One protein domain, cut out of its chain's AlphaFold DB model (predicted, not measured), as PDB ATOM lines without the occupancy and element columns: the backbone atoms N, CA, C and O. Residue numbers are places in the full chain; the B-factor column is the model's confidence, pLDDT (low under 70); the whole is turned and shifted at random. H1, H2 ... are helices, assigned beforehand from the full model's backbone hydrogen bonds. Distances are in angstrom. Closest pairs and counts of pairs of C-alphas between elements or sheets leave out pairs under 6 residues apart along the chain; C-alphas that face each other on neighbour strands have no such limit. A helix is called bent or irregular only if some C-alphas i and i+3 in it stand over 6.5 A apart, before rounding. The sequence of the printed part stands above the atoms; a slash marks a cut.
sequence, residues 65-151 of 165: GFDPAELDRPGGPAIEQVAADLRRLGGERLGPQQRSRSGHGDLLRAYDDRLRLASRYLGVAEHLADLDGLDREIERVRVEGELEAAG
ATOM      1  N   GLY A  65     197.267 159.664 199.255       55.44
ATOM      2  CA  GLY A  65     196.134 160.331 198.608       55.44
ATOM      3  C   GLY A  65     196.492 160.751 197.175       55.44
ATOM      4  O   GLY A  65     197.654 161.030 196.882       55.44
ATOM      5  N   PHE A  66     195.505 160.762 196.276       62.00
ATOM      6  CA  PHE A  66     195.691 161.079 194.853       62.00
ATOM      7  C   PHE A  66     195.489 162.576 194.573       62.00
ATOM      8  O   PHE A  66     194.523 163.167 195.055       62.00
ATOM      9  N   ASP A  67     196.368 163.178 193.767       61.12
ATOM     10  CA  ASP A  67     196.256 164.577 193.335       61.12
ATOM     11  C   ASP A  67     195.399 164.685 192.054       61.12
ATOM     12  O   ASP A  67     195.776 164.148 191.010       61.12
ATOM     13  N   PRO A  68     194.264 165.412 192.078       55.59
ATOM     14  CA  PRO A  68     193.412 165.646 190.917       55.59
ATOM     15  C   PRO A  68     194.121 166.140 189.648       55.59
ATOM     16  O   PRO A  68     193.592 165.872 188.567       55.59
ATOM     17  N   ALA A  69     195.271 166.815 189.763       59.41
ATOM     18  CA  ALA A  69     196.069 167.326 188.643       59.41
ATOM     19  C   ALA A  69     196.824 166.240 187.846       59.41
ATOM     20  O   ALA A  69     197.468 166.530 186.838       59.41
ATOM     21  N   GLU A  70     196.792 164.986 188.292       59.84
ATOM     22  CA  GLU A  70     197.526 163.879 187.674       59.84
ATOM     23  C   GLU A  70     196.851 163.317 186.409       59.84
ATOM     24  O   GLU A  70     197.507 162.653 185.614       59.84
ATOM     25  N   LEU A  71     195.575 163.646 186.178       57.84
ATOM     26  CA  LEU A  71     194.843 163.315 184.946       57.84
ATOM     27  C   LEU A  71     195.343 164.074 183.717       57.84
ATOM     28  O   LEU A  71     195.451 163.504 182.635       57.84
ATOM     29  N   ASP A  72     195.648 165.359 183.894       61.88
ATOM     30  CA  ASP A  72     196.089 166.239 182.809       61.88
ATOM     31  C   ASP A  72     197.589 166.072 182.516       61.88
ATOM     32  O   ASP A  72     198.115 166.621 181.544       61.88
ATOM     33  N   ARG A  73     198.303 165.307 183.355       63.59
ATOM     34  CA  ARG A  73     199.707 164.984 183.121       63.59
ATOM     35  C   ARG A  73     199.828 163.903 182.043       63.59
ATOM     36  O   ARG A  73     199.153 162.874 182.119       63.59
ATOM     37  N   PRO A  74     200.753 164.067 181.077       48.72
ATOM     38  CA  PRO A  74     201.134 162.976 180.192       48.72
ATOM     39  C   PRO A  74     201.608 161.788 181.042       48.72
ATOM     40  O   PRO A  74     202.614 161.896 181.742       48.72
ATOM     41  N   GLY A  75     200.865 160.677 181.010       63.03
ATOM     42  CA  GLY A  75     201.145 159.490 181.826       63.03
ATOM     43  C   GLY A  75     200.326 159.346 183.116       63.03
ATOM     44  O   GLY A  75     200.745 158.591 183.991       63.03
ATOM     45  N   GLY A  76     199.185 160.034 183.252       63.41
ATOM     46  CA  GLY A  76     198.204 159.746 184.309       63.41
ATOM     47  C   GLY A  76     197.770 158.264 184.353       63.41
ATOM     48  O   GLY A  76     197.943 157.536 183.368       63.41
ATOM     49  N   PRO A  77     197.225 157.780 185.487       72.44
ATOM     50  CA  PRO A  77     196.897 156.366 185.671       72.44
ATOM     51  C   PRO A  77     195.836 155.915 184.672       72.44
ATOM     52  O   PRO A  77     194.805 156.571 184.532       72.44
ATOM     53  N   ALA A  78     196.051 154.779 184.015       84.12
ATOM     54  CA  ALA A  78     195.084 154.238 183.064       84.12
ATOM     55  C   ALA A  78     193.748 153.916 183.761       84.12
ATOM     56  O   ALA A  78     193.727 153.530 184.935       84.12
ATOM     57  N   ILE A  79     192.626 154.040 183.048       83.25
ATOM     58  CA  ILE A  79     191.286 153.810 183.614       83.25
ATOM     59  C   ILE A  79     191.138 152.395 184.202       83.25
ATOM     60  O   ILE A  79     190.461 152.192 185.210       83.25
ATOM     61  N   GLU A  80     191.860 151.417 183.658       86.19
ATOM     62  CA  GLU A  80     191.925 150.043 184.151       86.19
ATOM     63  C   GLU A  80     192.577 149.944 185.534       86.19
ATOM     64  O   GLU A  80     192.142 149.140 186.364       86.19
ATOM     65  N   GLN A  81     193.601 150.764 185.800       87.06
ATOM     66  CA  GLN A  81     194.261 150.836 187.107       87.06
ATOM     67  C   GLN A  81     193.317 151.443 188.144       87.06
ATOM     68  O   GLN A  81     193.176 150.898 189.238       87.06
ATOM     69  N   VAL A  82     192.598 152.506 187.772       89.06
ATOM     70  CA  VAL A  82     191.578 153.127 188.630       89.06
ATOM     71  C   VAL A  82     190.475 152.123 188.969       89.06
ATOM     72  O   VAL A  82     190.105 151.975 190.133       89.06
ATOM     73  N   ALA A  83     190.000 151.362 187.981       89.94
ATOM     74  CA  ALA A  83     189.007 150.315 188.198       89.94
ATOM     75  C   ALA A  83     189.531 149.179 189.096       89.94
ATOM     76  O   ALA A  83     188.791 148.640 189.920       89.94
ATOM     77  N   ALA A  84     190.805 148.798 188.958       88.88
ATOM     78  CA  ALA A  84     191.429 147.794 189.817       88.88
ATOM     79  C   ALA A  84     191.545 148.269 191.271       88.88
ATOM     80  O   ALA A  84     191.228 147.506 192.187       88.88
ATOM     81  N   ASP A  85     191.935 149.525 191.482       89.50
ATOM     82  CA  ASP A  85     191.978 150.136 192.808       89.50
ATOM     83  C   ASP A  85     190.586 150.203 193.443       89.50
ATOM     84  O   ASP A  85     190.439 149.850 194.611       89.50
ATOM     85  N   LEU A  86     189.557 150.578 192.676       91.38
ATOM     86  CA  LEU A  86     188.173 150.611 193.155       91.38
ATOM     87  C   LEU A  86     187.674 149.231 193.587       91.38
ATOM     88  O   LEU A  86     187.091 149.104 194.662       91.38
ATOM     89  N   ARG A  87     187.959 148.179 192.808       90.31
ATOM     90  CA  ARG A  87     187.624 146.799 193.199       90.31
ATOM     91  C   ARG A  87     188.336 146.381 194.484       90.31
ATOM     92  O   ARG A  87     187.714 145.770 195.351       90.31
ATOM     93  N   ARG A  88     189.626 146.713 194.622       88.19
ATOM     94  CA  ARG A  88     190.416 146.400 195.823       88.19
ATOM     95  C   ARG A  88     189.845 147.108 197.053       88.19
ATOM     96  O   ARG A  88     189.482 146.447 198.021       88.19
ATOM     97  N   LEU A  89     189.706 148.431 196.984       88.94
ATOM     98  CA  LEU A  89     189.209 149.261 198.085       88.94
ATOM     99  C   LEU A  89     187.750 148.925 198.439       88.94
ATOM    100  O   LEU A  89     187.393 148.906 199.614       88.94
ATOM    101  N   GLY A  90     186.912 148.608 197.448       87.50
ATOM    102  CA  GLY A  90     185.536 148.153 197.663       87.50
ATOM    103  C   GLY A  90     185.468 146.804 198.384       87.50
ATOM    104  O   GLY A  90     184.659 146.629 199.294       87.50
ATOM    105  N   GLY A  91     186.366 145.873 198.045       85.50
ATOM    106  CA  GLY A  91     186.508 144.602 198.758       85.50
ATOM    107  C   GLY A  91     186.956 144.780 200.210       85.50
ATOM    108  O   GLY A  91     186.405 144.144 201.107       85.50
ATOM    109  N   GLU A  92     187.907 145.684 200.462       84.31
ATOM    110  CA  GLU A  92     188.359 146.032 201.815       84.31
ATOM    111  C   GLU A  92     187.251 146.714 202.634       84.31
ATOM    112  O   GLU A  92     187.081 146.406 203.816       84.31
ATOM    113  N   ARG A  93     186.447 147.584 202.002       82.62
ATOM    114  CA  ARG A  93     185.317 148.290 202.632       82.62
ATOM    115  C   ARG A  93     184.248 147.329 203.147       82.62
ATOM    116  O   ARG A  93     183.696 147.558 204.218       82.62
ATOM    117  N   LEU A  94     183.946 146.288 202.373       80.38
ATOM    118  CA  LEU A  94     182.887 145.312 202.656       80.38
ATOM    119  C   LEU A  94     183.385 144.096 203.465       80.38
ATOM    120  O   LEU A  94     182.598 143.210 203.803       80.38
ATOM    121  N   GLY A  95     184.688 144.021 203.747       74.00
ATOM    122  CA  GLY A  95     185.322 142.880 204.398       74.00
ATOM    123  C   GLY A  95     185.129 142.825 205.925       74.00
ATOM    124  O   GLY A  95     184.967 143.848 206.591       74.00
ATOM    125  N   PRO A  96     185.223 141.628 206.538       57.94
ATOM    126  CA  PRO A  96     185.032 141.428 207.981       57.94
ATOM    127  C   PRO A  96     186.122 142.064 208.872       57.94
ATOM    128  O   PRO A  96     185.952 142.136 210.092       57.94
ATOM    129  N   GLN A  97     187.231 142.540 208.293       58.06
ATOM    130  CA  GLN A  97     188.336 143.219 208.984       58.06
ATOM    131  C   GLN A  97     188.029 144.677 209.402       58.06
ATOM    132  O   GLN A  97     188.883 145.330 209.998       58.06
ATOM    133  N   GLN A  98     186.804 145.174 209.193       56.62
ATOM    134  CA  GLN A  98     186.344 146.552 209.463       56.62
ATOM    135  C   GLN A  98     186.405 147.022 210.944       56.62
ATOM    136  O   GLN A  98     185.908 148.093 211.283       56.62
ATOM    137  N   ARG A  99     186.976 146.246 211.880       52.16
ATOM    138  CA  ARG A  99     186.832 146.479 213.335       52.16
ATOM    139  C   ARG A  99     187.719 147.587 213.923       52.16
ATOM    140  O   ARG A  99     187.481 148.001 215.058       52.16
ATOM    141  N   SER A 100     188.692 148.109 213.181       58.19
ATOM    142  CA  SER A 100     189.551 149.212 213.636       58.19
ATOM    143  C   SER A 100     188.974 150.561 213.187       58.19
ATOM    144  O   SER A 100     189.201 150.993 212.059       58.19
ATOM    145  N   ARG A 101     188.225 151.242 214.071       55.06
ATOM    146  CA  ARG A 101     187.518 152.513 213.775       55.06
ATOM    147  C   ARG A 101     188.400 153.626 213.186       55.06
ATOM    148  O   ARG A 101     187.876 154.453 212.451       55.06
ATOM    149  N   SER A 102     189.700 153.657 213.484       60.44
ATOM    150  CA  SER A 102     190.613 154.700 212.994       60.44
ATOM    151  C   SER A 102     190.958 154.579 211.507       60.44
ATOM    152  O   SER A 102     191.159 155.597 210.864       60.44
ATOM    153  N   GLY A 103     190.988 153.369 210.936       65.69
ATOM    154  CA  GLY A 103     191.342 153.162 209.521       65.69
ATOM    155  C   GLY A 103     190.156 153.229 208.556       65.69
ATOM    156  O   GLY A 103     190.343 153.332 207.347       65.69
ATOM    157  N   HIS A 104     188.925 153.166 209.069       77.50
ATOM    158  CA  HIS A 104     187.739 153.080 208.217       77.50
ATOM    159  C   HIS A 104     187.449 154.387 207.466       77.50
ATOM    160  O   HIS A 104     187.116 154.351 206.284       77.50
ATOM    161  N   GLY A 105     187.618 155.540 208.123       80.94
ATOM    162  CA  GLY A 105     187.439 156.845 207.478       80.94
ATOM    163  C   GLY A 105     188.450 157.078 206.352       80.94
ATOM    164  O   GLY A 105     188.086 157.551 205.281       80.94
ATOM    165  N   ASP A 106     189.695 156.670 206.572       81.38
ATOM    166  CA  ASP A 106     190.785 156.784 205.602       81.38
ATOM    167  C   ASP A 106     190.531 155.930 204.359       81.38
ATOM    168  O   ASP A 106     190.690 156.403 203.232       81.38
ATOM    169  N   LEU A 107     190.057 154.697 204.561       84.50
ATOM    170  CA  LEU A 107     189.654 153.803 203.479       84.50
ATOM    171  C   LEU A 107     188.497 154.388 202.657       84.50
ATOM    172  O   LEU A 107     188.542 154.359 201.428       84.50
ATOM    173  N   LEU A 108     187.471 154.938 203.317       87.00
ATOM    174  CA  LEU A 108     186.323 155.540 202.632       87.00
ATOM    175  C   LEU A 108     186.713 156.777 201.820       87.00
ATOM    176  O   LEU A 108     186.203 156.933 200.711       87.00
ATOM    177  N   ARG A 109     187.630 157.610 202.329       85.94
ATOM    178  CA  ARG A 109     188.171 158.755 201.579       85.94
ATOM    179  C   ARG A 109     188.976 158.304 200.369       85.94
ATOM    180  O   ARG A 109     188.743 158.798 199.274       85.94
ATOM    181  N   ALA A 110     189.860 157.319 200.541       87.06
ATOM    182  CA  ALA A 110     190.622 156.759 199.428       87.06
ATOM    183  C   ALA A 110     189.702 156.155 198.355       87.06
ATOM    184  O   ALA A 110     189.971 156.283 197.163       87.06
ATOM    185  N   TYR A 111     188.601 155.522 198.768       91.50
ATOM    186  CA  TYR A 111     187.581 155.015 197.855       91.50
ATOM    187  C   TYR A 111     186.878 156.148 197.091       91.50
ATOM    188  O   TYR A 111     186.779 156.083 195.866       91.50
ATOM    189  N   ASP A 112     186.451 157.205 197.787       93.00
ATOM    190  CA  ASP A 112     185.799 158.365 197.164       93.00
ATOM    191  C   ASP A 112     186.729 159.077 196.181       93.00
ATOM    192  O   ASP A 112     186.322 159.376 195.062       93.00
ATOM    193  N   ASP A 113     188.003 159.267 196.526       89.56
ATOM    194  CA  ASP A 113     188.990 159.863 195.621       89.56
ATOM    195  C   ASP A 113     189.098 159.081 194.302       89.56
ATOM    196  O   ASP A 113     189.192 159.673 193.220       89.56
ATOM    197  N   ARG A 114     189.035 157.744 194.367       91.69
ATOM    198  CA  ARG A 114     189.062 156.889 193.172       91.69
ATOM    199  C   ARG A 114     187.747 156.938 192.393       91.69
ATOM    200  O   ARG A 114     187.801 156.930 191.164       91.69
ATOM    201  N   LEU A 115     186.594 157.065 193.053       91.50
ATOM    202  CA  LEU A 115     185.311 157.273 192.367       91.50
ATOM    203  C   LEU A 115     185.298 158.595 191.601       91.50
ATOM    204  O   LEU A 115     184.894 158.636 190.440       91.50
ATOM    205  N   ARG A 116     185.790 159.672 192.216       90.00
ATOM    206  CA  ARG A 116     185.890 160.998 191.588       90.00
ATOM    207  C   ARG A 116     186.843 160.995 190.399       90.00
ATOM    208  O   ARG A 116     186.619 161.668 189.395       90.00
ATOM    209  N   LEU A 117     187.922 160.220 190.491       87.25
ATOM    210  CA  LEU A 117     188.850 160.003 189.388       87.25
ATOM    211  C   LEU A 117     188.182 159.273 188.212       87.25
ATOM    212  O   LEU A 117     188.238 159.765 187.087       87.25
ATOM    213  N   ALA A 118     187.511 158.150 188.471       87.94
ATOM    214  CA  ALA A 118     186.781 157.402 187.448       87.94
ATOM    215  C   ALA A 118     185.653 158.235 186.814       87.94
ATOM    216  O   ALA A 118     185.479 158.224 185.598       87.94
ATOM    217  N   SER A 119     184.946 159.024 187.627       83.94
ATOM    218  CA  SER A 119     183.861 159.899 187.171       83.94
ATOM    219  C   SER A 119     184.358 160.946 186.182       83.94
ATOM    220  O   SER A 119     183.740 161.145 185.142       83.94
ATOM    221  N   ARG A 120     185.531 161.543 186.428       83.81
ATOM    222  CA  ARG A 120     186.154 162.476 185.476       83.81
ATOM    223  C   ARG A 120     186.561 161.806 184.166       83.81
ATOM    224  O   ARG A 120     186.337 162.390 183.113       83.81
ATOM    225  N   TYR A 121     187.110 160.592 184.220       81.50
ATOM    226  CA  TYR A 121     187.454 159.834 183.012       81.50
ATOM    227  C   TYR A 121     186.239 159.521 182.134       81.50
ATOM    228  O   TYR A 121     186.354 159.529 180.911       81.50
ATOM    229  N   LEU A 122     185.089 159.245 182.752       83.38
ATOM    230  CA  LEU A 122     183.871 158.820 182.057       83.38
ATOM    231  C   LEU A 122     182.840 159.947 181.874       83.38
ATOM    232  O   LEU A 122     181.780 159.715 181.301       83.38
ATOM    233  N   GLY A 123     183.140 161.165 182.334       76.31
ATOM    234  CA  GLY A 123     182.231 162.311 182.248       76.31
ATOM    235  C   GLY A 123     180.986 162.202 183.138       76.31
ATOM    236  O   GLY A 123     179.978 162.845 182.856       76.31
ATOM    237  N   VAL A 124     181.042 161.400 184.204       79.06
ATOM    238  CA  VAL A 124     179.958 161.252 185.186       79.06
ATOM    239  C   VAL A 124     179.996 162.430 186.162       79.06
ATOM    240  O   VAL A 124     181.039 162.748 186.732       79.06
ATOM    241  N   ALA A 125     178.853 163.086 186.367       80.56
ATOM    242  CA  ALA A 125     178.721 164.142 187.368       80.56
ATOM    243  C   ALA A 125     178.699 163.551 188.791       80.56
ATOM    244  O   ALA A 125     178.015 162.554 189.028       80.56
ATOM    245  N   GLU A 126     179.407 164.177 189.736       84.75
ATOM    246  CA  GLU A 126     179.543 163.739 191.136       84.75
ATOM    247  C   GLU A 126     179.602 164.927 192.109       84.75
ATOM    248  O   GLU A 126     180.067 166.007 191.738       84.75
ATOM    249  N   HIS A 127     179.151 164.709 193.347       86.44
ATOM    250  CA  HIS A 127     179.169 165.681 194.447       86.44
ATOM    251  C   HIS A 127     179.750 165.096 195.750       86.44
ATOM    252  O   HIS A 127     179.463 165.581 196.843       86.44
ATOM    253  N   LEU A 128     180.582 164.056 195.676       85.75
ATOM    254  CA  LEU A 128     181.104 163.322 196.840       85.75
ATOM    255  C   LEU A 128     181.909 164.205 197.796       85.75
ATOM    256  O   LEU A 128     181.865 164.011 199.009       85.75
ATOM    257  N   ALA A 129     182.636 165.184 197.255       83.56
ATOM    258  CA  ALA A 129     183.428 166.134 198.041       83.56
ATOM    259  C   ALA A 129     182.581 167.123 198.845       83.56
ATOM    260  O   ALA A 129     183.096 167.823 199.714       83.56
ATOM    261  N   ASP A 130     181.310 167.227 198.480       79.44
ATOM    262  CA  ASP A 130     180.435 168.300 198.904       79.44
ATOM    263  C   ASP A 130     179.417 167.836 199.934       79.44
ATOM    264  O   ASP A 130     178.765 168.677 200.541       79.44
ATOM    265  N   LEU A 131     179.297 166.523 200.111       79.06
ATOM    266  CA  LEU A 131     178.325 165.863 200.963       79.06
ATOM    267  C   LEU A 131     179.019 165.212 202.159       79.06
ATOM    268  O   LEU A 131     180.190 164.821 202.101       79.06
ATOM    269  N   ASP A 132     178.263 165.024 203.238       80.62
ATOM    270  CA  ASP A 132     178.720 164.364 204.455       80.62
ATOM    271  C   ASP A 132     177.761 163.267 204.914       80.62
ATOM    272  O   ASP A 132     176.646 163.138 204.421       80.62
ATOM    273  N   GLY A 133     178.217 162.459 205.879       82.38
ATOM    274  CA  GLY A 133     177.383 161.452 206.536       82.38
ATOM    275  C   GLY A 133     176.651 160.541 205.549       82.38
ATOM    276  O   GLY A 133     177.277 159.949 204.669       82.38
ATOM    277  N   LEU A 134     175.330 160.447 205.722       77.81
ATOM    278  CA  LEU A 134     174.447 159.614 204.909       77.81
ATOM    279  C   LEU A 134     174.319 160.126 203.468       77.81
ATOM    280  O   LEU A 134     174.285 159.317 202.548       77.81
ATOM    281  N   ASP A 135     174.307 161.441 203.246       78.94
ATOM    282  CA  ASP A 135     174.153 162.001 201.899       78.94
ATOM    283  C   ASP A 135     175.347 161.640 201.013       78.94
ATOM    284  O   ASP A 135     175.186 161.255 199.854       78.94
ATOM    285  N   ARG A 136     176.556 161.647 201.587       87.12
ATOM    286  CA  ARG A 136     177.758 161.153 200.903       87.12
ATOM    287  C   ARG A 136     177.694 159.655 200.622       87.12
ATOM    288  O   ARG A 136     178.241 159.204 199.621       87.12
ATOM    289  N   GLU A 137     177.064 158.870 201.490       85.81
ATOM    290  CA  GLU A 137     176.875 157.433 201.270       85.81
ATOM    291  C   GLU A 137     175.875 157.163 200.136       85.81
ATOM    292  O   GLU A 137     176.147 156.335 199.269       85.81
ATOM    293  N   ILE A 138     174.776 157.919 200.078       81.75
ATOM    294  CA  ILE A 138     173.791 157.855 198.989       81.75
ATOM    295  C   ILE A 138     174.437 158.250 197.656       81.75
ATOM    296  O   ILE A 138     174.308 157.527 196.666       81.75
ATOM    297  N   GLU A 139     175.169 159.366 197.629       89.69
ATOM    298  CA  GLU A 139     175.878 159.819 196.430       89.69
ATOM    299  C   GLU A 139     176.917 158.794 195.972       89.69
ATOM    300  O   GLU A 139     177.057 158.556 194.774       89.69
ATOM    301  N   ARG A 140     177.601 158.125 196.908       94.12
ATOM    302  CA  ARG A 140     178.547 157.048 196.598       94.12
ATOM    303  C   ARG A 140     177.871 155.920 195.833       94.12
ATOM    304  O   ARG A 140     178.357 155.548 194.772       94.12
ATOM    305  N   VAL A 141     176.733 155.431 196.323       90.44
ATOM    306  CA  VAL A 141     175.970 154.366 195.652       90.44
ATOM    307  C   VAL A 141     175.480 154.817 194.274       90.44
ATOM    308  O   VAL A 141     175.561 154.053 193.313       90.44
ATOM    309  N   ARG A 142     175.015 156.068 194.141       92.44
ATOM    310  CA  ARG A 142     174.597 156.625 192.845       92.44
ATOM    311  C   ARG A 142     175.759 156.660 191.850       92.44
ATOM    312  O   ARG A 142     175.612 156.180 190.730       92.44
ATOM    313  N   VAL A 143     176.902 157.219 192.252       89.19
ATOM    314  CA  VAL A 143     178.106 157.314 191.410       89.19
ATOM    315  C   VAL A 143     178.618 155.925 191.037       89.19
ATOM    316  O   VAL A 143     178.957 155.703 189.879       89.19
ATOM    317  N   GLU A 144     178.631 154.977 191.978       92.62
ATOM    318  CA  GLU A 144     178.979 153.580 191.698       92.62
ATOM    319  C   GLU A 144     178.090 153.000 190.581       92.62
ATOM    320  O   GLU A 144     178.609 152.451 189.610       92.62
ATOM    321  N   GLY A 145     176.770 153.196 190.664       82.31
ATOM    322  CA  GLY A 145     175.826 152.733 189.644       82.31
ATOM    323  C   GLY A 145     176.017 153.390 188.271       82.31
ATOM    324  O   GLY A 145     175.964 152.705 187.251       82.31
ATOM    325  N   GLU A 146     176.283 154.697 188.222       81.75
ATOM    326  CA  GLU A 146     176.553 155.419 186.966       81.75
ATOM    327  C   GLU A 146     177.866 154.968 186.307       81.75
ATOM    328  O   GLU A 146     177.934 154.785 185.091       81.75
ATOM    329  N   LEU A 147     178.915 154.734 187.102       86.19
ATOM    330  CA  LEU A 147     180.185 154.199 186.607       86.19
ATOM    331  C   LEU A 147     180.024 152.770 186.072       86.19
ATOM    332  O   LEU A 147     180.587 152.442 185.026       86.19
ATOM    333  N   GLU A 148     179.227 151.934 186.743       85.75
ATOM    334  CA  GLU A 148     178.882 150.594 186.257       85.75
ATOM    335  C   GLU A 148     178.065 150.653 184.959       85.75
ATOM    336  O   GLU A 148     178.363 149.910 184.019       85.75
ATOM    337  N   ALA A 149     177.102 151.573 184.853       81.12
ATOM    338  CA  ALA A 149     176.331 151.809 183.631       81.12
ATOM    339  C   ALA A 149     177.208 152.297 182.463       81.12
ATOM    340  O   ALA A 149     176.966 151.934 181.311       81.12
ATOM    341  N   ALA A 150     178.268 153.053 182.760       80.31
ATOM    342  CA  ALA A 150     179.300 153.456 181.806       80.31
ATOM    343  C   ALA A 150     180.315 152.337 181.473       80.31
ATOM    344  O   ALA A 150     181.220 152.542 180.664       80.31
ATOM    345  N   GLY A 151     180.162 151.141 182.059       80.62
ATOM    346  CA  GLY A 151     180.939 149.939 181.746       80.62
ATOM    347  C   GLY A 151     182.081 149.625 182.716       80.62
ATOM    348  O   GLY A 151     182.841 148.682 182.480       80.62
TER     349      GLY A 151
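This is residues 65 to 151 of the 165 residues of an uncharacterized protein of Micromonospora pisi (UniProt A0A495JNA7). The longest helix, H2, stands between two others: H1 folds back along it as a helical hairpin, and H3 crosses part of another side at a steep tilt. The three centres make a triangle, and the loop of residues 65 to 78 precedes H1. The printed part has 87 residues and three named helices, H1, H2, H3, all helix in class with no named strand. It is compact, radius of gyration of the C-alphas 13.0 A, elongated at 39 by 23 by 23 A.

Find C-alpha 101 at (187.518, 152.513, 213.775); from there H2 runs 32.5 A to residue 122. It is irregular, but only just: C-alphas 102 and 105 are 6.7 A apart. H1, residues 79 to 93, covers 20.7 A. H3, residues 133 to 149, runs 24.9 A to C-alpha 149 at (176.331, 151.809, 183.631).

H1 and H2 touch, closest at the C-alphas of Leu 89 and Tyr 111, 6.0 A, with a shallow tilt of 26 degrees, opposite ways. Residues 112 to 122 of H2 touch residues 140 to 147 of H3, closest at C-alphas 119 and 147, 6.8 A; the tilt is steep, 40 degrees, the same way. H1 and H3 are apart. Every O i to N i+4 pair is within hydrogen-bond range in H1 and H3, and 16 of 18 in H2.

C-alphas 74 and 99 are the farthest apart, 39.7 A. The printed part has no cut, and both links are short. Look for pLDDT under 70 at residues 65 to 76 and 96 to 103.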